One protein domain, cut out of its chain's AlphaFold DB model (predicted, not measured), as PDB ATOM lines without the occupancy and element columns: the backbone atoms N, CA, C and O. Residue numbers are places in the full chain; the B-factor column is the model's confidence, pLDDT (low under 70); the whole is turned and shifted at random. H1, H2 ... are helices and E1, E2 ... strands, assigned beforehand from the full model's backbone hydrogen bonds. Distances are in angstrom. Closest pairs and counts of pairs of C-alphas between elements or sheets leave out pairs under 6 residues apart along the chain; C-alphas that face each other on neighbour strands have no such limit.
ATOM      1  N   ILE A 131     161.696 145.438 148.995       39.62
ATOM      2  CA  ILE A 131     161.483 146.726 148.315       39.62
ATOM      3  C   ILE A 131     162.535 146.936 147.229       39.62
ATOM      4  O   ILE A 131     163.664 147.367 147.470       39.62
ATOM      5  N   VAL A 132     162.125 146.706 145.982       39.09
ATOM      6  CA  VAL A 132     162.826 147.249 144.818       39.09
ATOM      7  C   VAL A 132     162.498 148.738 144.751       39.09
ATOM      8  O   VAL A 132     161.434 149.127 144.271       39.09
ATOM      9  N   LEU A 133     163.403 149.598 145.231       39.72
ATOM     10  CA  LEU A 133     163.269 151.030 144.973       39.72
ATOM     11  C   LEU A 133     163.340 151.270 143.468       39.72
ATOM     12  O   LEU A 133     164.406 151.148 142.853       39.72
ATOM     13  N   TYR A 134     162.217 151.694 142.895       40.25
ATOM     14  CA  TYR A 134     162.148 152.226 141.543       40.25
ATOM     15  C   TYR A 134     162.794 153.618 141.481       40.25
ATOM     16  O   TYR A 134     162.194 154.599 141.069       40.25
ATOM     17  N   ASN A 135     164.099 153.686 141.746       44.94
ATOM     18  CA  ASN A 135     164.975 154.711 141.176       44.94
ATOM     19  C   ASN A 135     165.249 154.384 139.682       44.94
ATOM     20  O   ASN A 135     166.368 154.534 139.179       44.94
ATOM     21  N   ASN A 136     164.236 153.837 138.995       42.66
ATOM     22  CA  ASN A 136     164.315 153.059 137.756       42.66
ATOM     23  C   ASN A 136     164.193 153.910 136.490       42.66
ATOM     24  O   ASN A 136     163.986 153.376 135.410       42.66
ATOM     25  N   ILE A 137     164.319 155.229 136.616       51.91
ATOM     26  CA  ILE A 137     164.673 156.069 135.479       51.91
ATOM     27  C   ILE A 137     166.202 155.977 135.379       51.91
ATOM     28  O   ILE A 137     166.874 156.427 136.317       51.91
ATOM     29  N   PRO A 138     166.774 155.344 134.331       55.25
ATOM     30  CA  PRO A 138     168.215 155.364 134.100       55.25
ATOM     31  C   PRO A 138     168.762 156.787 134.215       55.25
ATOM     32  O   PRO A 138     168.077 157.733 133.833       55.25
ATOM     33  N   ASP A 139     169.985 156.948 134.722       57.19
ATOM     34  CA  ASP A 139     170.539 158.271 135.056       57.19
ATOM     35  C   ASP A 139     170.500 159.248 133.870       57.19
ATOM     36  O   ASP A 139     170.269 160.440 134.053       57.19
ATOM     37  N   ILE A 140     170.601 158.721 132.644       56.19
ATOM     38  CA  ILE A 140     170.480 159.487 131.400       56.19
ATOM     39  C   ILE A 140     169.112 160.155 131.204       56.19
ATOM     40  O   ILE A 140     169.047 161.158 130.507       56.19
ATOM     41  N   PHE A 141     168.037 159.639 131.800       60.91
ATOM     42  CA  PHE A 141     166.664 160.121 131.615       60.91
ATOM     43  C   PHE A 141     166.170 161.000 132.770       60.91
ATOM     44  O   PHE A 141     165.238 161.775 132.582       60.91
ATOM     45  N   ARG A 142     166.803 160.937 133.950       66.12
ATOM     46  CA  ARG A 142     166.338 161.633 135.171       66.12
ATOM     47  C   ARG A 142     166.278 163.154 135.042       66.12
ATOM     48  O   ARG A 142     165.536 163.798 135.773       66.12
ATOM     49  N   SER A 143     167.055 163.721 134.126       68.19
ATOM     50  CA  SER A 143     167.116 165.166 133.879       68.19
ATOM     51  C   SER A 143     166.708 165.545 132.454       68.19
ATOM     52  O   SER A 143     166.908 166.687 132.041       68.19
ATOM     53  N   ILE A 144     166.142 164.608 131.685       72.06
ATOM     54  CA  ILE A 144     165.596 164.909 130.361       72.06
ATOM     55  C   ILE A 144     164.195 165.477 130.552       72.06
ATOM     56  O   ILE A 144     163.330 164.826 131.125       72.06
ATOM     57  N   LEU A 145     163.956 166.675 130.013       73.00
ATOM     58  CA  LEU A 145     162.682 167.386 130.148       73.00
ATOM     59  C   LEU A 145     161.468 166.543 129.713       73.00
ATOM     60  O   LEU A 145     160.402 166.663 130.296       73.00
ATOM     61  N   GLN A 146     161.635 165.655 128.727       73.19
ATOM     62  CA  GLN A 146     160.588 164.739 128.249       73.19
ATOM     63  C   GLN A 146     160.167 163.683 129.286       73.19
ATOM     64  O   GLN A 146     159.069 163.145 129.185       73.19
ATOM     65  N   CYS A 147     161.027 163.392 130.264       69.88
ATOM     66  CA  CYS A 147     160.769 162.472 131.371       69.88
ATOM     67  C   CYS A 147     160.288 163.203 132.638       69.88
ATOM     68  O   CYS A 147     160.039 162.563 133.657       69.88
ATOM     69  N   ILE A 148     160.172 164.536 132.590       75.75
ATOM     70  CA  ILE A 148     159.613 165.356 133.664       75.75
ATOM     71  C   ILE A 148     158.155 165.629 133.311       75.75
ATOM     72  O   ILE A 148     157.847 166.411 132.411       75.75
ATOM     73  N   HIS A 149     157.250 164.967 134.023       79.88
ATOM     74  CA  HIS A 149     155.819 165.089 133.786       79.88
ATOM     75  C   HIS A 149     155.196 166.058 134.782       79.88
ATOM     76  O   HIS A 149     155.363 165.940 135.994       79.88
ATOM     77  N   LEU A 150     154.468 167.032 134.248       83.38
ATOM     78  CA  LEU A 150     153.694 167.965 135.044       83.38
ATOM     79  C   LEU A 150     152.499 167.237 135.671       83.38
ATOM     80  O   LEU A 150     151.622 166.769 134.951       83.38
ATOM     81  N   VAL A 151     152.466 167.182 137.002       83.12
ATOM     82  CA  VAL A 151     151.395 166.509 137.757       83.12
ATOM     83  C   VAL A 151     150.230 167.457 138.052       83.12
ATOM     84  O   VAL A 151     149.073 167.074 137.913       83.12
ATOM     85  N   ALA A 152     150.511 168.709 138.422       83.69
ATOM     86  CA  ALA A 152     149.483 169.703 138.717       83.69
ATOM     87  C   ALA A 152     149.978 171.132 138.457       83.69
ATOM     88  O   ALA A 152     151.167 171.426 138.571       83.69
ATOM     89  N   ILE A 153     149.042 172.032 138.139       88.69
ATOM     90  CA  ILE A 153     149.262 173.483 138.104       88.69
ATOM     91  C   ILE A 153     148.207 174.139 138.982       88.69
ATOM     92  O   ILE A 153     147.009 173.924 138.801       88.69
ATOM     93  N   CYS A 154     148.648 175.015 139.874       86.31
ATOM     94  CA  CYS A 154     147.769 175.882 140.640       86.31
ATOM     95  C   CYS A 154     148.294 177.318 140.646       86.31
ATOM     96  O   CYS A 154     149.481 177.580 140.461       86.31
ATOM     97  N   ASN A 155     147.399 178.275 140.884       87.62
ATOM     98  CA  ASN A 155     147.805 179.653 141.123       87.62
ATOM     99  C   ASN A 155     148.388 179.779 142.539       87.62
ATOM    100  O   ASN A 155     147.751 179.341 143.498       87.62
ATOM    101  N   THR A 156     149.546 180.424 142.678       84.31
ATOM    102  CA  THR A 156     150.261 180.589 143.957       84.31
ATOM    103  C   THR A 156     149.418 181.247 145.049       84.31
ATOM    104  O   THR A 156     149.589 180.944 146.223       84.31
ATOM    105  N   LYS A 157     148.424 182.074 144.691       84.50
ATOM    106  CA  LYS A 157     147.488 182.679 145.658       84.50
ATOM    107  C   LYS A 157     146.694 181.656 146.484       84.50
ATOM    108  O   LYS A 157     146.131 182.017 147.513       84.50
ATOM    109  N   TYR A 158     146.587 180.416 146.006       81.94
ATOM    110  CA  TYR A 158     145.881 179.335 146.688       81.94
ATOM    111  C   TYR A 158     146.756 178.577 147.691       81.94
ATOM    112  O   TYR A 158     146.208 177.815 148.476       81.94
ATOM    113  N   LEU A 159     148.073 178.807 147.696       78.06
ATOM    114  CA  LEU A 159     149.003 178.172 148.634       78.06
ATOM    115  C   LEU A 159     148.956 178.810 150.032       78.06
ATOM    116  O   LEU A 159     149.321 178.176 151.008       78.06
ATOM    117  N   ASN A 160     148.425 180.031 150.158       74.19
ATOM    118  CA  ASN A 160     148.305 180.732 151.445       74.19
ATOM    119  C   ASN A 160     147.114 180.267 152.313       74.19
ATOM    120  O   ASN A 160     146.829 180.885 153.337       74.19
ATOM    121  N   ASP A 161     146.359 179.262 151.870       81.94
ATOM    122  CA  ASP A 161     145.143 178.776 152.525       81.94
ATOM    123  C   ASP A 161     145.203 177.251 152.623       81.94
ATOM    124  O   ASP A 161     145.159 176.564 151.602       81.94
ATOM    125  N   ASP A 162     145.284 176.736 153.851       79.00
ATOM    126  CA  ASP A 162     145.473 175.309 154.136       79.00
ATOM    127  C   ASP A 162     144.389 174.432 153.490       79.00
ATOM    128  O   ASP A 162     144.684 173.360 152.960       79.00
ATOM    129  N   MET A 163     143.130 174.891 153.462       82.50
ATOM    130  CA  MET A 163     142.048 174.138 152.821       82.50
ATOM    131  C   MET A 163     142.200 174.116 151.304       82.50
ATOM    132  O   MET A 163     141.969 173.085 150.668       82.50
ATOM    133  N   LYS A 164     142.588 175.241 150.696       85.50
ATOM    134  CA  LYS A 164     142.825 175.285 149.248       85.50
ATOM    135  C   LYS A 164     144.051 174.470 148.857       85.50
ATOM    136  O   LYS A 164     143.978 173.753 147.862       85.50
ATOM    137  N   MET A 165     145.125 174.532 149.643       83.88
ATOM    138  CA  MET A 165     146.309 173.702 149.452       83.88
ATOM    139  C   MET A 165     145.930 172.221 149.547       83.88
ATOM    140  O   MET A 165     146.201 171.473 148.610       83.88
ATOM    141  N   LYS A 166     145.197 171.806 150.588       86.00
ATOM    142  CA  LYS A 166     144.692 170.431 150.709       86.00
ATOM    143  C   LYS A 166     143.889 170.005 149.476       86.00
ATOM    144  O   LYS A 166     144.157 168.956 148.905       86.00
ATOM    145  N   ASN A 167     142.983 170.848 148.986       88.88
ATOM    146  CA  ASN A 167     142.205 170.548 147.778       88.88
ATOM    147  C   ASN A 167     143.058 170.401 146.506       88.88
ATOM    148  O   ASN A 167     142.680 169.637 145.622       88.88
ATOM    149  N   ILE A 168     144.190 171.106 146.405       89.75
ATOM    150  CA  ILE A 168     145.131 170.978 145.281       89.75
ATOM    151  C   ILE A 168     145.867 169.634 145.335       89.75
ATOM    152  O   ILE A 168     146.043 169.000 144.297       89.75
ATOM    153  N   TYR A 169     146.278 169.191 146.527       89.81
ATOM    154  CA  TYR A 169     147.026 167.943 146.705       89.81
ATOM    155  C   TYR A 169     146.135 166.696 146.758       89.81
ATOM    156  O   TYR A 169     146.598 165.619 146.391       89.81
ATOM    157  N   ASN A 170     144.866 166.823 147.160       91.69
ATOM    158  CA  ASN A 170     143.943 165.696 147.328       91.69
ATOM    159  C   ASN A 170     143.882 164.739 146.120       91.69
ATOM    160  O   ASN A 170     143.961 163.535 146.354       91.69
ATOM    161  N   PRO A 171     143.781 165.200 144.854       92.06
ATOM    162  CA  PRO A 171     143.789 164.291 143.705       92.06
ATOM    163  C   PRO A 171     145.082 163.474 143.618       92.06
ATOM    164  O   PRO A 171     145.032 162.260 143.467       92.06
ATOM    165  N   ILE A 172     146.236 164.123 143.816       91.19
ATOM    166  CA  ILE A 172     147.558 163.480 143.771       91.19
ATOM    167  C   ILE A 172     147.680 162.438 144.889       91.19
ATOM    168  O   ILE A 172     148.165 161.333 144.670       91.19
ATOM    169  N   ILE A 173     147.228 162.784 146.093       92.06
ATOM    170  CA  ILE A 173     147.268 161.893 147.255       92.06
ATOM    171  C   ILE A 173     146.350 160.689 147.051       92.06
ATOM    172  O   ILE A 173     146.746 159.570 147.374       92.06
ATOM    173  N   SER A 174     145.149 160.905 146.507       92.69
ATOM    174  CA  SER A 174     144.217 159.827 146.170       92.69
ATOM    175  C   SER A 174     144.856 158.868 145.173       92.69
ATOM    176  O   SER A 174     144.952 157.680 145.463       92.69
ATOM    177  N   ASP A 175     145.393 159.391 144.068       91.38
ATOM    178  CA  ASP A 175     146.038 158.584 143.033       91.38
ATOM    179  C   ASP A 175     147.222 157.783 143.597       91.38
ATOM    180  O   ASP A 175     147.360 156.594 143.323       91.38
ATOM    181  N   LEU A 176     148.070 158.393 144.435       90.50
ATOM    182  CA  LEU A 176     149.206 157.704 145.058       90.50
ATOM    183  C   LEU A 176     148.767 156.613 146.046       90.50
ATOM    184  O   LEU A 176     149.352 155.527 146.063       90.50
ATOM    185  N   ASN A 177     147.736 156.869 146.852       92.06
ATOM    186  CA  ASN A 177     147.174 155.876 147.771       92.06
ATOM    187  C   ASN A 177     146.482 154.724 147.016       92.06
ATOM    188  O   ASN A 177     146.571 153.563 147.438       92.06
ATOM    189  N   ASP A 178     145.846 155.015 145.883       92.69
ATOM    190  CA  ASP A 178     145.243 154.022 144.994       92.69
ATOM    191  C   ASP A 178     146.322 153.180 144.304       92.69
ATOM    192  O   ASP A 178     146.245 151.951 144.313       92.69
ATOM    193  N   LEU A 179     147.397 153.797 143.808       89.75
ATOM    194  CA  LEU A 179     148.558 153.089 143.258       89.75
ATOM    195  C   LEU A 179     149.264 152.210 144.302       89.75
ATOM    196  O   LEU A 179     149.812 151.161 143.955       89.75
ATOM    197  N   GLN A 180     149.242 152.606 145.575       88.19
ATOM    198  CA  GLN A 180     149.808 151.809 146.661       88.19
ATOM    199  C   GLN A 180     148.916 150.650 147.099       88.19
ATOM    200  O   GLN A 180     149.424 149.586 147.449       88.19
ATOM    201  N   SER A 181     147.599 150.831 147.093       90.50
ATOM    202  CA  SER A 181     146.651 149.805 147.540       90.50
ATOM    203  C   SER A 181     146.239 148.842 146.430       90.50
ATOM    204  O   SER A 181     146.170 147.636 146.652       90.50
ATOM    205  N   SER A 182     145.980 149.377 145.242       92.31
ATOM    206  CA  SER A 182     145.459 148.643 144.092       92.31
ATOM    207  C   SER A 182     146.560 148.280 143.106       92.31
ATOM    208  O   SER A 182     146.511 147.192 142.546       92.31
ATOM    209  N   GLY A 183     147.582 149.125 142.925       89.56
ATOM    210  CA  GLY A 183     148.641 148.925 141.926       89.56
ATOM    211  C   GLY A 183     148.177 149.142 140.479       89.56
ATOM    212  O   GLY A 183     147.042 149.536 140.224       89.56
ATOM    213  N   LEU A 184     149.056 148.861 139.515       89.19
ATOM    214  CA  LEU A 184     148.774 148.872 138.077       89.19
ATOM    215  C   LEU A 184     149.045 147.501 137.456       89.19
ATOM    216  O   LEU A 184     150.101 146.910 137.675       89.19
ATOM    217  N   ILE A 185     148.121 147.036 136.613       89.06
ATOM    218  CA  ILE A 185     148.343 145.864 135.759       89.06
ATOM    219  C   ILE A 185     149.196 146.304 134.570       89.06
ATOM    220  O   ILE A 185     148.742 147.086 133.730       89.06
ATOM    221  N   ILE A 186     150.417 145.780 134.465       84.62
ATOM    222  CA  ILE A 186     151.237 145.964 133.264       84.62
ATOM    223  C   ILE A 186     151.048 144.754 132.357       84.62
ATOM    224  O   ILE A 186     151.635 143.694 132.577       84.62
ATOM    225  N   ASN A 187     150.250 144.943 131.302       83.25
ATOM    226  CA  ASN A 187     149.900 143.897 130.336       83.25
ATOM    227  C   ASN A 187     151.127 143.212 129.717       83.25
ATOM    228  O   ASN A 187     151.090 142.015 129.463       83.25
ATOM    229  N   THR A 188     152.225 143.949 129.520       81.19
ATOM    230  CA  THR A 188     153.470 143.427 128.934       81.19
ATOM    231  C   THR A 188     154.072 142.272 129.737       81.19
ATOM    232  O   THR A 188     154.620 141.349 129.148       81.19
ATOM    233  N   PHE A 189     153.945 142.301 131.067       77.50
ATOM    234  CA  PHE A 189     154.476 141.266 131.966       77.50
ATOM    235  C   PHE A 189     153.365 140.498 132.694       77.50
ATOM    236  O   PHE A 189     153.650 139.706 133.590       77.50
ATOM    237  N   ASN A 190     152.099 140.771 132.348       83.56
ATOM    238  CA  ASN A 190     150.891 140.248 132.990       83.56
ATOM    239  C   ASN A 190     150.977 140.226 134.529       83.56
ATOM    240  O   ASN A 190     150.622 139.242 135.177       83.56
ATOM    241  N   SER A 191     151.525 141.298 135.101       83.75
ATOM    242  CA  SER A 191     151.859 141.384 136.521       83.75
ATOM    243  C   SER A 191     151.269 142.646 137.135       83.75
ATOM    244  O   SER A 191     151.262 143.709 136.507       83.75
ATOM    245  N   GLN A 192     150.794 142.519 138.375       88.75
ATOM    246  CA  GLN A 192     150.371 143.647 139.198       88.75
ATOM    247  C   GLN A 192     151.605 144.314 139.803       88.75
ATOM    248  O   GLN A 192     152.385 143.660 140.497       88.75
ATOM    249  N   ILE A 193     151.776 145.611 139.564       83.12
ATOM    250  CA  ILE A 193     152.856 146.402 140.153       83.12
ATOM    251  C   ILE A 193     152.264 147.393 141.141       83.12
ATOM    252  O   ILE A 193     151.424 148.210 140.781       83.12
ATOM    253  N   TYR A 194     152.727 147.334 142.383       81.69
ATOM    254  CA  TYR A 194     152.353 148.276 143.431       81.69
ATOM    255  C   TYR A 194     153.402 149.375 143.542       81.69
ATOM    256  O   TYR A 194     154.597 149.130 143.357       81.69
ATOM    257  N   PHE A 195     152.953 150.581 143.860       81.06
ATOM    258  CA  PHE A 195     153.825 151.739 144.019       81.06
ATOM    259  C   PHE A 195     153.792 152.197 145.466       81.06
ATOM    260  O   PHE A 195     152.804 152.020 146.164       81.06
ATOM    261  N   THR A 196     154.867 152.801 145.943       79.56
ATOM    262  CA  THR A 196     154.848 153.420 147.261       79.56
ATOM    263  C   THR A 196     155.531 154.766 147.193       79.56
ATOM    264  O   THR A 196     156.557 154.923 146.523       79.56
ATOM    265  N   PHE A 197     154.923 155.750 147.848       81.06
ATOM    266  CA  PHE A 197     155.568 157.031 148.052       81.06
ATOM    267  C   PHE A 197     156.785 156.831 148.959       81.06
ATOM    268  O   PHE A 197     156.699 156.147 149.976       81.06
ATOM    269  N   THR A 198     157.915 157.415 148.567       74.69
ATOM    270  CA  THR A 198     159.174 157.340 149.319       74.69
ATOM    271  C   THR A 198     159.553 158.725 149.821       74.69
ATOM    272  O   THR A 198     159.497 159.001 151.013       74.69
ATOM    273  N   THR A 199     159.881 159.627 148.900       78.12
ATOM    274  CA  THR A 199     160.328 160.984 149.223       78.12
ATOM    275  C   THR A 199     159.830 161.988 148.195       78.12
ATOM    276  O   THR A 199     159.657 161.640 147.024       78.12
ATOM    277  N   MET A 200     159.708 163.254 148.593       83.31
ATOM    278  CA  MET A 200     159.502 164.376 147.680       83.31
ATOM    279  C   MET A 200     160.746 165.271 147.673       83.31
ATOM    280  O   MET A 200     161.116 165.844 148.694       83.31
ATOM    281  N   ALA A 201     161.400 165.404 146.520       82.50
ATOM    282  CA  ALA A 201     162.514 166.336 146.370       82.50
ATOM    283  C   ALA A 201     161.980 167.772 146.257       82.50
ATOM    284  O   ALA A 201     161.149 168.063 145.395       82.50
ATOM    285  N   ALA A 202     162.465 168.665 147.116       84.00
ATOM    286  CA  ALA A 202     162.078 170.066 147.135       84.00
ATOM    287  C   ALA A 202     163.228 170.921 147.676       84.00
ATOM    288  O   ALA A 202     163.953 170.496 148.573       84.00
ATOM    289  N   ASN A 203     163.365 172.148 147.167       86.31
ATOM    290  CA  ASN A 203     164.277 173.110 147.781       86.31
ATOM    291  C   ASN A 203     163.774 173.505 149.184       86.31
ATOM    292  O   ASN A 203     162.624 173.250 149.541       86.31
ATOM    293  N   ASN A 204     164.617 174.167 149.982       84.31
ATOM    294  CA  ASN A 204     164.281 174.477 151.376       84.31
ATOM    295  C   ASN A 204     162.962 175.246 151.545       84.31
ATOM    296  O   ASN A 204     162.202 174.947 152.461       84.31
ATOM    297  N   LEU A 205     162.673 176.209 150.668       87.31
ATOM    298  CA  LEU A 205     161.453 177.008 150.768       87.31
ATOM    299  C   LEU A 205     160.202 176.173 150.463       87.31
ATOM    300  O   LEU A 205     159.253 176.198 151.241       87.31
ATOM    301  N   ALA A 206     160.230 175.392 149.381       87.75
ATOM    302  CA  ALA A 206     159.127 174.520 148.991       87.75
ATOM    303  C   ALA A 206     158.922 173.368 149.989       87.75
ATOM    304  O   ALA A 206     157.787 173.030 150.306       87.75
ATOM    305  N   ALA A 207     160.001 172.799 150.538       88.75
ATOM    306  CA  ALA A 207     159.912 171.786 151.588       88.75
ATOM    307  C   ALA A 207     159.237 172.349 152.849       88.75
ATOM    308  O   ALA A 207     158.370 171.699 153.419       88.75
ATOM    309  N   HIS A 208     159.589 173.576 153.257       90.00
ATOM    310  CA  HIS A 208     158.924 174.244 154.377       90.00
ATOM    311  C   HIS A 208     157.446 174.533 154.081       90.00
ATOM    312  O   HIS A 208     156.602 174.291 154.936       90.00
ATOM    313  N   GLU A 209     157.131 175.016 152.878       88.25
ATOM    314  CA  GLU A 209     155.757 175.302 152.456       88.25
ATOM    315  C   GLU A 209     154.869 174.053 152.480       88.25
ATOM    316  O   GLU A 209     153.800 174.074 153.085       88.25
ATOM    317  N   VAL A 210     155.320 172.959 151.861       87.75
ATOM    318  CA  VAL A 210     154.532 171.722 151.747       87.75
ATOM    319  C   VAL A 210     154.430 170.978 153.072       87.75
ATOM    320  O   VAL A 210     153.481 170.230 153.284       87.75
ATOM    321  N   ASP A 211     155.367 171.171 153.988       88.12
ATOM    322  CA  ASP A 211     155.340 170.491 155.280       88.12
ATOM    323  C   ASP A 211     154.765 171.347 156.416       88.12
ATOM    324  O   ASP A 211     154.756 170.947 157.578       88.12
ATOM    325  N   GLY A 212     154.261 172.538 156.081       87.50
ATOM    326  CA  GLY A 212     153.592 173.419 157.033       87.50
ATOM    327  C   GLY A 212     154.540 174.130 158.003       87.50
ATOM    328  O   GLY A 212     154.113 174.595 159.061       87.50
ATOM    329  N   PHE A 213     155.819 174.261 157.655       89.25
ATOM    330  CA  PHE A 213     156.801 175.039 158.408       89.25
ATOM    331  C   PHE A 213     156.819 176.507 157.978       89.25
ATOM    332  O   PHE A 213     156.401 176.888 156.883       89.25
ATOM    333  N   GLN A 214     157.349 177.368 158.846       88.50
ATOM    334  CA  GLN A 214     157.529 178.771 158.497       88.50
ATOM    335  C   GLN A 214     158.533 178.938 157.353       88.50
ATOM    336  O   GLN A 214     159.593 178.315 157.331       88.50
ATOM    337  N   GLN A 215     158.202 179.832 156.428       88.88
ATOM    338  CA  GLN A 215     159.035 180.187 155.277       88.88
ATOM    339  C   GLN A 215     159.954 181.394 155.558       88.88
ATOM    340  O   GLN A 215     160.776 181.773 154.726       88.88
ATOM    341  N   SER A 216     159.810 182.016 156.735       85.69
ATOM    342  CA  SER A 216     160.674 183.095 157.212       85.69
ATOM    343  C   SER A 216     161.740 182.530 158.144       85.69
ATOM    344  O   SER A 216     161.424 181.954 159.182       85.69
ATOM    345  N   PHE A 217     163.008 182.732 157.797       86.38
ATOM    346  CA  PHE A 217     164.159 182.205 158.540       86.38
ATOM    347  C   PHE A 217     164.802 183.258 159.451       86.38
ATOM    348  O   PHE A 217     166.012 183.236 159.666       86.38
ATOM    349  N   SER A 218     164.003 184.200 159.957       87.00
ATOM    350  CA  SER A 218     164.491 185.396 160.662       87.00
ATOM    351  C   SER A 218     164.158 185.428 162.157       87.00
ATOM    352  O   SER A 218     164.591 186.347 162.849       87.00
ATOM    353  N   PHE A 219     163.361 184.479 162.660       88.38
ATOM    354  CA  PHE A 219     162.895 184.443 164.051       88.38
ATOM    355  C   PHE A 219     162.413 183.035 164.454       88.38
ATOM    356  O   PHE A 219     162.041 182.243 163.590       88.38
ATOM    357  N   GLY A 220     162.402 182.731 165.759       88.25
ATOM    358  CA  GLY A 220     161.881 181.467 166.302       88.25
ATOM    359  C   GLY A 220     162.672 180.235 165.862       88.25
ATOM    360  O   GLY A 220     163.860 180.343 165.552       88.25
ATOM    361  N   TYR A 221     162.038 179.060 165.844       88.50
ATOM    362  CA  TYR A 221     162.654 177.838 165.313       88.50
ATOM    363  C   TYR A 221     162.653 177.829 163.785       88.50
ATOM    364  O   TYR A 221     161.600 177.783 163.153       88.50
ATOM    365  N   ILE A 222     163.834 177.827 163.176       85.94
ATOM    366  CA  ILE A 222     163.989 178.069 161.730       85.94
ATOM    367  C   ILE A 222     164.226 176.803 160.900       85.94
ATOM    368  O   ILE A 222     164.183 176.867 159.676       85.94
ATOM    369  N   CYS A 223     164.484 175.654 161.531       83.38
ATOM    370  CA  CYS A 223     164.791 174.404 160.834       83.38
ATOM    371  C   CYS A 223     163.615 173.415 160.889       83.38
ATOM    372  O   CYS A 223     162.968 173.267 161.931       83.38
ATOM    373  N   ARG A 224     163.384 172.694 159.782       85.25
ATOM    374  CA  ARG A 224     162.421 171.578 159.695       85.25
ATOM    375  C   ARG A 224     162.907 170.269 160.334       85.25
ATOM    376  O   ARG A 224     162.107 169.375 160.569       85.25
ATOM    377  N   ARG A 225     164.205 170.153 160.640       79.50
ATOM    378  CA  ARG A 225     164.818 168.920 161.177       79.50
ATOM    379  C   ARG A 225     165.176 168.980 162.644       79.50
ATOM    380  O   ARG A 225     165.092 167.971 163.329       79.50
ATOM    381  N   CYS A 226     165.559 170.150 163.135       79.62
ATOM    382  CA  CYS A 226     165.961 170.332 164.520       79.62
ATOM    383  C   CYS A 226     165.298 171.557 165.147       79.62
ATOM    384  O   CYS A 226     164.756 172.430 164.465       79.62
ATOM    385  N   LEU A 227     165.362 171.621 166.473       81.38
ATOM    386  CA  LEU A 227     164.859 172.727 167.283       81.38
ATOM    387  C   LEU A 227     165.890 173.859 167.419       81.38
ATOM    388  O   LEU A 227     166.016 174.473 168.474       81.38
ATOM    389  N   ILE A 228     166.627 174.176 166.351       81.44
ATOM    390  CA  ILE A 228     167.516 175.343 166.357       81.44
ATOM    391  C   ILE A 228     166.705 176.634 166.208       81.44
ATOM    392  O   ILE A 228     165.853 176.761 165.319       81.44
ATOM    393  N   THR A 229     166.968 177.600 167.084       84.06
ATOM    394  CA  THR A 229     166.372 178.935 167.002       84.06
ATOM    395  C   THR A 229     167.220 179.860 166.138       84.06
ATOM    396  O   THR A 229     168.425 179.659 165.976       84.06
ATOM    397  N   TYR A 230     166.609 180.920 165.609       84.00
ATOM    398  CA  TYR A 230     167.335 181.964 164.892       84.00
ATOM    399  C   TYR A 230     168.453 182.567 165.748       84.00
ATOM    400  O   TYR A 230     169.565 182.738 165.260       84.00
ATOM    401  N   GLU A 231     168.199 182.856 167.022       82.19
ATOM    402  CA  GLU A 231     169.198 183.418 167.942       82.19
ATOM    403  C   GLU A 231     170.393 182.479 168.125       82.19
ATOM    404  O   GLU A 231     171.544 182.911 168.044       82.19
ATOM    405  N   ASN A 232     170.121 181.177 168.239       76.06
ATOM    406  CA  ASN A 232     171.144 180.164 168.460       76.06
ATOM    407  C   ASN A 232     171.805 179.674 167.166       76.06
ATOM    408  O   ASN A 232     172.704 178.840 167.221       76.06
ATOM    409  N   ARG A 233     171.418 180.199 165.995       72.62
ATOM    410  CA  ARG A 233     171.912 179.711 164.697       72.62
ATOM    411  C   ARG A 233     173.425 179.819 164.525       72.62
ATOM    412  O   ARG A 233     173.962 179.132 163.678       72.62
ATOM    413  N   LEU A 234     174.098 180.702 165.270       68.94
ATOM    414  CA  LEU A 234     175.555 180.897 165.221       68.94
ATOM    415  C   LEU A 234     176.287 180.251 166.412       68.94
ATOM    416  O   LEU A 234     177.506 180.387 166.530       68.94
ATOM    417  N   ILE A 235     175.563 179.578 167.309       65.69
ATOM    418  CA  ILE A 235     176.135 178.896 168.472       65.69
ATOM    419  C   ILE A 235     176.747 177.563 168.003       65.69
ATOM    420  O   ILE A 235     176.154 176.891 167.159       65.69
ATOM    421  N   PRO A 236     177.951 177.190 168.486       51.84
ATOM    422  CA  PRO A 236     178.580 175.923 168.127       51.84
ATOM    423  C   PRO A 236     177.671 174.745 168.446       51.84
ATOM    424  O   PRO A 236     177.096 174.661 169.527       51.84
ATOM    425  N   LEU A 237     177.623 173.800 167.516       55.12
ATOM    426  CA  LEU A 237     176.982 172.506 167.696       55.12
ATOM    427  C   LEU A 237     177.924 171.566 168.471       55.12
ATOM    428  O   LEU A 237     178.359 170.558 167.935       55.12
ATOM    429  N   THR A 238     178.304 171.911 169.703       47.94
ATOM    430  CA  THR A 238     178.966 170.964 170.620       47.94
ATOM    431  C   THR A 238     177.881 170.095 171.246       47.94
ATOM    432  O   THR A 238     177.159 170.633 172.078       47.94
ATOM    433  N   ASP A 239     177.722 168.846 170.780       43.69
ATOM    434  CA  ASP A 239     176.987 167.651 171.283       43.69
ATOM    435  C   ASP A 239     175.665 167.767 172.095       43.69
ATOM    436  O   ASP A 239     175.016 166.761 172.358       43.69
ATOM    437  N   VAL A 240     175.178 168.954 172.449       45.19
ATOM    438  CA  VAL A 240     174.145 169.188 173.476       45.19
ATOM    439  C   VAL A 240     172.899 169.878 172.901       45.19
ATOM    440  O   VAL A 240     171.866 169.940 173.561       45.19
ATOM    441  N   TYR A 241     172.929 170.353 171.647       47.78
ATOM    442  CA  TYR A 241     171.840 171.184 171.099       47.78
ATOM    443  C   TYR A 241     171.186 170.694 169.802       47.78
ATOM    444  O   TYR A 241     170.263 171.353 169.317       47.78
ATOM    445  N   PHE A 242     171.570 169.540 169.247       61.28
ATOM    446  CA  PHE A 242     170.871 168.996 168.075       61.28
ATOM    447  C   PHE A 242     169.659 168.151 168.483       61.28
ATOM    448  O   PHE A 242     169.605 166.942 168.269       61.28
ATOM    449  N   VAL A 243     168.659 168.796 169.090       72.31
ATOM    450  CA  VAL A 243     167.378 168.130 169.347       72.31
ATOM    451  C   VAL A 243     166.632 168.030 168.022       72.31
ATOM    452  O   VAL A 243     166.106 169.032 167.518       72.31
ATOM    453  N   ARG A 244     166.626 166.829 167.432       77.31
ATOM    454  CA  ARG A 244     165.823 166.531 166.243       77.31
ATOM    455  C   ARG A 244     164.341 166.716 166.560       77.31
ATOM    456  O   ARG A 244     163.874 166.421 167.660       77.31
ATOM    457  N   ARG A 245     163.594 167.212 165.579       79.94
ATOM    458  CA  ARG A 245     162.136 167.234 165.645       79.94
ATOM    459  C   ARG A 245     161.625 165.802 165.571       79.94
ATOM    460  O   ARG A 245     162.143 164.986 164.818       79.94
ATOM    461  N   VAL A 246     160.589 165.522 166.350       77.69
ATOM    462  CA  VAL A 246     159.884 164.238 166.336       77.69
ATOM    463  C   VAL A 246     158.427 164.455 165.945       77.69
ATOM    464  O   VAL A 246     157.829 165.474 166.300       77.69
ATOM    465  N   ALA A 247     157.833 163.489 165.243       74.50
ATOM    466  CA  ALA A 247     156.469 163.600 164.715       74.50
ATOM    467  C   ALA A 247     155.426 163.920 165.805       74.50
ATOM    468  O   ALA A 247     154.553 164.764 165.610       74.50
ATOM    469  N   MET A 248     155.564 163.321 166.994       77.50
ATOM    470  CA  MET A 248     154.676 163.587 168.132       77.50
ATOM    471  C   MET A 248     154.735 165.055 168.585       77.50
ATOM    472  O   MET A 248     153.703 165.661 168.861       77.50
ATOM    473  N   GLN A 249     155.925 165.664 168.598       79.88
ATOM    474  CA  GLN A 249     156.082 167.080 168.935       79.88
ATOM    475  C   GLN A 249     155.385 167.968 167.900       79.88
ATOM    476  O   GLN A 249     154.740 168.945 168.277       79.88
ATOM    477  N   HIS A 250     155.485 167.624 166.611       82.06
ATOM    478  CA  HIS A 250     154.788 168.345 165.545       82.06
ATOM    479  C   HIS A 250     153.270 168.330 165.790       82.06
ATOM    480  O   HIS A 250     152.642 169.388 165.824       82.06
ATOM    481  N   GLN A 251     152.691 167.161 166.081       82.06
ATOM    482  CA  GLN A 251     151.262 167.032 166.391       82.06
ATOM    483  C   GLN A 251     150.842 167.846 167.625       82.06
ATOM    484  O   GLN A 251     149.833 168.553 167.577       82.06
ATOM    485  N   CYS A 252     151.627 167.820 168.708       84.44
ATOM    486  CA  CYS A 252     151.348 168.629 169.899       84.44
ATOM    487  C   CYS A 252     151.376 170.139 169.606       84.44
ATOM    488  O   CYS A 252     150.563 170.895 170.147       84.44
ATOM    489  N   VAL A 253     152.289 170.596 168.741       85.88
ATOM    490  CA  VAL A 253     152.337 172.003 168.317       85.88
ATOM    491  C   VAL A 253     151.101 172.357 167.492       85.88
ATOM    492  O   VAL A 253     150.498 173.392 167.759       85.88
ATOM    493  N   LEU A 254     150.671 171.500 166.560       86.81
ATOM    494  CA  LEU A 254     149.451 171.728 165.771       86.81
ATOM    495  C   LEU A 254     148.206 171.874 166.661       86.81
ATOM    496  O   LEU A 254     147.447 172.822 166.490       86.81
ATOM    497  N   GLN A 255     148.051 171.025 167.680       86.81
ATOM    498  CA  GLN A 255     146.967 171.154 168.667       86.81
ATOM    499  C   GLN A 255     147.065 172.451 169.487       86.81
ATOM    500  O   GLN A 255     146.066 173.088 169.819       86.81
ATOM    501  N   SER A 256     148.285 172.877 169.818       87.25
ATOM    502  CA  SER A 256     148.510 174.130 170.550       87.25
ATOM    503  C   SER A 256     148.194 175.360 169.691       87.25
ATOM    504  O   SER A 256     147.729 176.376 170.212       87.25
ATOM    505  N   LEU A 257     148.402 175.269 168.375       86.50
ATOM    506  CA  LEU A 257     148.113 176.331 167.413       86.50
ATOM    507  C   LEU A 257     146.620 176.626 167.266       86.50
ATOM    508  O   LEU A 257     146.268 177.783 167.036       86.50
ATOM    509  N   GLU A 258     145.757 175.622 167.440       83.25
ATOM    510  CA  GLU A 258     144.299 175.812 167.466       83.25
ATOM    511  C   GLU A 258     143.875 176.745 168.609       83.25
ATOM    512  O   GLU A 258     142.976 177.568 168.447       83.25
ATOM    513  N   ASN A 259     144.570 176.660 169.746       85.62
ATOM    514  CA  ASN A 259     144.252 177.417 170.954       85.62
ATOM    515  C   ASN A 259     144.992 178.761 171.043       85.62
ATOM    516  O   ASN A 259     144.484 179.706 171.647       85.62
ATOM    517  N   ASN A 260     146.192 178.869 170.465       87.19
ATOM    518  CA  ASN A 260     146.988 180.095 170.493       87.19
ATOM    519  C   ASN A 260     147.753 180.321 169.175       87.19
ATOM    520  O   ASN A 260     148.932 179.975 169.073       87.19
ATOM    521  N   PRO A 261     147.145 180.984 168.176       83.75
ATOM    522  CA  PRO A 261     147.782 181.228 166.880       83.75
ATOM    523  C   PRO A 261     149.057 182.084 166.931       83.75
ATOM    524  O   PRO A 261     149.809 182.112 165.957       83.75
ATOM    525  N   GLN A 262     149.329 182.794 168.034       82.56
ATOM    526  CA  GLN A 262     150.509 183.660 168.140       82.56
ATOM    527  C   GLN A 262     151.823 182.878 168.275       82.56
ATOM    528  O   GLN A 262     152.886 183.432 168.006       82.56
ATOM    529  N   ILE A 263     151.775 181.588 168.627       85.62
ATOM    530  CA  ILE A 263     152.987 180.770 168.778       85.62
ATOM    531  C   ILE A 263     153.572 180.303 167.434       85.62
ATOM    532  O   ILE A 263     154.683 179.780 167.432       85.62
ATOM    533  N   LYS A 264     152.886 180.518 166.291       84.56
ATOM    534  CA  LYS A 264     153.342 180.092 164.946       84.56
ATOM    535  C   LYS A 264     154.780 180.519 164.651       84.56
ATOM    536  O   LYS A 264     155.613 179.696 164.275       84.56
ATOM    537  N   SER A 265     155.073 181.800 164.865       82.94
ATOM    538  CA  SER A 265     156.393 182.388 164.604       82.94
ATOM    539  C   SER A 265     157.470 181.883 165.562       82.94
ATOM    540  O   SER A 265     158.639 181.852 165.200       82.94
ATOM    541  N   ILE A 266     157.089 181.475 166.776       86.25
ATOM    542  CA  ILE A 266     158.013 180.957 167.787       86.25
ATOM    543  C   ILE A 266     158.326 179.490 167.487       86.25
ATOM    544  O   ILE A 266     159.493 179.130 167.364       86.25
ATOM    545  N   CYS A 267     157.292 178.657 167.328       87.00
ATOM    546  CA  CYS A 267     157.385 177.209 167.122       87.00
ATOM    547  C   CYS A 267     157.941 176.817 165.738       87.00
ATOM    548  O   CYS A 267     158.458 175.706 165.563       87.00
ATOM    549  N   GLY A 268     157.834 177.723 164.762       87.88
ATOM    550  CA  GLY A 268     158.268 177.509 163.383       87.88
ATOM    551  C   GLY A 268     157.342 176.608 162.563       87.88
ATOM    552  O   GLY A 268     157.718 176.208 161.465       87.88
ATOM    553  N   ILE A 269     156.155 176.292 163.087       89.31
ATOM    554  CA  ILE A 269     155.115 175.478 162.447       89.31
ATOM    555  C   ILE A 269     153.898 176.379 162.230       89.31
ATOM    556  O   ILE A 269     153.449 177.068 163.149       89.31
ATOM    557  N   VAL A 270     153.395 176.406 161.000       87.19
ATOM    558  CA  VAL A 270     152.327 177.300 160.532       87.19
ATOM    559  C   VAL A 270     151.004 176.555 160.364       87.19
ATOM    560  O   VAL A 270     149.954 177.155 160.626       87.19
ATOM    561  N   GLY A 271     151.054 175.275 159.993       87.19
ATOM    562  CA  GLY A 271     149.884 174.435 159.745       87.19
ATOM    563  C   GLY A 271     150.269 172.977 159.470       87.19
ATOM    564  O   GLY A 271     151.452 172.645 159.492       87.19
ATOM    565  N   PRO A 272     149.285 172.089 159.259       87.69
ATOM    566  CA  PRO A 272     149.541 170.697 158.906       87.69
ATOM    567  C   PRO A 272     150.021 170.568 157.453       87.69
ATOM    568  O   PRO A 272     149.583 171.319 156.582       87.69
ATOM    569  N   SER A 273     150.848 169.561 157.165       89.12
ATOM    570  CA  SER A 273     151.177 169.218 155.781       89.12
ATOM    571  C   SER A 273     149.945 168.675 155.037       89.12
ATOM    572  O   SER A 273     149.270 167.782 155.568       89.12
ATOM    573  N   PRO A 274     149.664 169.110 153.791       88.31
ATOM    574  CA  PRO A 274     148.723 168.422 152.912       88.31
ATOM    575  C   PRO A 274     149.084 166.951 152.672       88.31
ATOM    576  O   PRO A 274     148.186 166.170 152.393       88.31
ATOM    577  N   LEU A 275     150.356 166.554 152.796       88.88
ATOM    578  CA  LEU A 275     150.828 165.195 152.500       88.88
ATOM    579  C   LEU A 275     150.579 164.186 153.630       88.88
ATOM    580  O   LEU A 275     150.804 162.997 153.430       88.88
ATOM    581  N   ASN A 276     150.073 164.621 154.788       88.31
ATOM    582  CA  ASN A 276     149.815 163.751 155.944       88.31
ATOM    583  C   ASN A 276     148.830 162.602 155.663       88.31
ATOM    584  O   ASN A 276     148.833 161.607 156.380       88.31
ATOM    585  N   ASP A 277     148.001 162.729 154.624       87.31
ATOM    586  CA  ASP A 277     147.048 161.693 154.210       87.31
ATOM    587  C   ASP A 277     147.718 160.576 153.359       87.31
ATOM    588  O   ASP A 277     147.065 159.600 152.976       87.31
ATOM    589  N   LEU A 278     149.024 160.678 153.060       87.06
ATOM    590  CA  LEU A 278     149.818 159.609 152.441       87.06
ATOM    591  C   LEU A 278     150.300 158.606 153.495       87.06
ATOM    592  O   LEU A 278     150.908 158.975 154.497       87.06
ATOM    593  N   ARG A 279     150.119 157.308 153.224       79.31
ATOM    594  CA  ARG A 279     150.408 156.226 154.190       79.31
ATOM    595  C   ARG A 279     151.852 156.173 154.704       79.31
ATOM    596  O   ARG A 279     152.058 155.748 155.833       79.31
ATOM    597  N   ASN A 280     152.822 156.578 153.884       78.56
ATOM    598  CA  ASN A 280     154.256 156.501 154.189       78.56
ATOM    599  C   ASN A 280     154.923 157.887 154.251       78.56
ATOM    600  O   ASN A 280     156.128 158.000 154.047       78.56
ATOM    601  N   PHE A 281     154.148 158.951 154.478       83.62
ATOM    602  CA  PHE A 281     154.702 160.295 154.625       83.62
ATOM    603  C   PHE A 281     155.010 160.620 156.088       83.62
ATOM    604  O   PHE A 281     154.196 160.401 156.984       83.62
ATOM    605  N   ASN A 282     156.184 161.202 156.316       78.06
ATOM    606  CA  ASN A 282     156.598 161.768 157.587       78.06
ATOM    607  C   ASN A 282     157.301 163.104 157.328       78.06
ATOM    608  O   ASN A 282     158.337 163.145 156.665       78.06
ATOM    609  N   SER A 283     156.759 164.178 157.904       73.62
ATOM    610  CA  SER A 283     157.281 165.547 157.823       73.62
ATOM    611  C   SER A 283     158.806 165.651 157.967       73.62
ATOM    612  O   SER A 283     159.483 166.367 157.235       73.62
ATOM    613  N   SER A 284     159.406 164.883 158.878       68.25
ATOM    614  CA  SER A 284     160.838 165.013 159.164       68.25
ATOM    615  C   SER A 284     161.756 164.190 158.252       68.25
ATOM    616  O   SER A 284     162.910 164.586 158.096       68.25
ATOM    617  N   SER A 285     161.277 163.102 157.637       70.94
ATOM    618  CA  SER A 285     162.118 162.171 156.855       70.94
ATOM    619  C   SER A 285     161.755 162.081 155.368       70.94
ATOM    620  O   SER A 285     162.616 161.808 154.537       70.94
ATOM    621  N   SER A 286     160.516 162.388 154.978       80.00
ATOM    622  CA  SER A 286     160.060 162.273 153.583       80.00
ATOM    623  C   SER A 286     160.491 163.430 152.668       80.00
ATOM    624  O   SER A 286     160.202 163.408 151.468       80.00
ATOM    625  N   LEU A 287     161.172 164.442 153.216       81.44
ATOM    626  CA  LEU A 287     161.652 165.645 152.521       81.44
ATOM    627  C   LEU A 287     163.177 165.785 152.688       81.44
ATOM    628  O   LEU A 287     163.648 166.544 153.555       81.44
ATOM    629  N   PRO A 288     163.964 165.035 151.891       77.56
ATOM    630  CA  PRO A 288     165.421 165.044 151.979       77.56
ATOM    631  C   PRO A 288     166.013 166.416 151.619       77.56
ATOM    632  O   PRO A 288     165.337 167.295 151.076       77.56
ATOM    633  N   GLY A 289     167.288 166.613 151.953       74.75
ATOM    634  CA  GLY A 289     168.040 167.808 151.602       74.75
ATOM    635  C   GLY A 289     168.205 167.918 150.090       74.75
ATOM    636  O   GLY A 289     168.312 166.915 149.380       74.75
ATOM    637  N   ASP A 290     168.243 169.147 149.587       82.44
ATOM    638  CA  ASP A 290     168.438 169.398 148.165       82.44
ATOM    639  C   ASP A 290     169.915 169.673 147.920       82.44
ATOM    640  O   ASP A 290     170.402 170.777 148.144       82.44
TER     641      ASP A 290
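What this domain is: This is residues 131 to 290 of the 510 residues of the protein "Hypothetical protein" of Rotaria socialis (UniProt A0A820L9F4). This elongated body has little regular structure, with kinked H1 leading to the hairpin E1 and E2 at one end, and H3, H4 and H5 toward the other. The printed part has 160 residues, 61 in named elements, mostly helix. It is only just loose, close to compact, with a radius of gyration of the C-alphas of 18.4 A and spans of 58 by 36 by 29 A.

How they stand to each other: E1, residues 184 to 186, and E2, residues 191 to 193, are antiparallel, with N 184 and O 193 within hydrogen-bond range at 2.8 A. H1, residues 162 to 181, touches H6, residues 274 to 277, closest at C-alphas 166 and 274, 5.0 A. H4, residues 247 to 259, and H5, residues 261 to 267, a helical hairpin, only just touch, with 3 pairs of C-alphas within 8 A.

Where its parts are: H1 begins at C-alpha 162 (145.473, 175.309, 154.136). H2 is residues 204 to 210, H3 residues 231 to 234.

The domain as a whole: Links H2 to H3 and H3 to H4 are long. The printed part has no cut; 24 residues have pLDDT under 70.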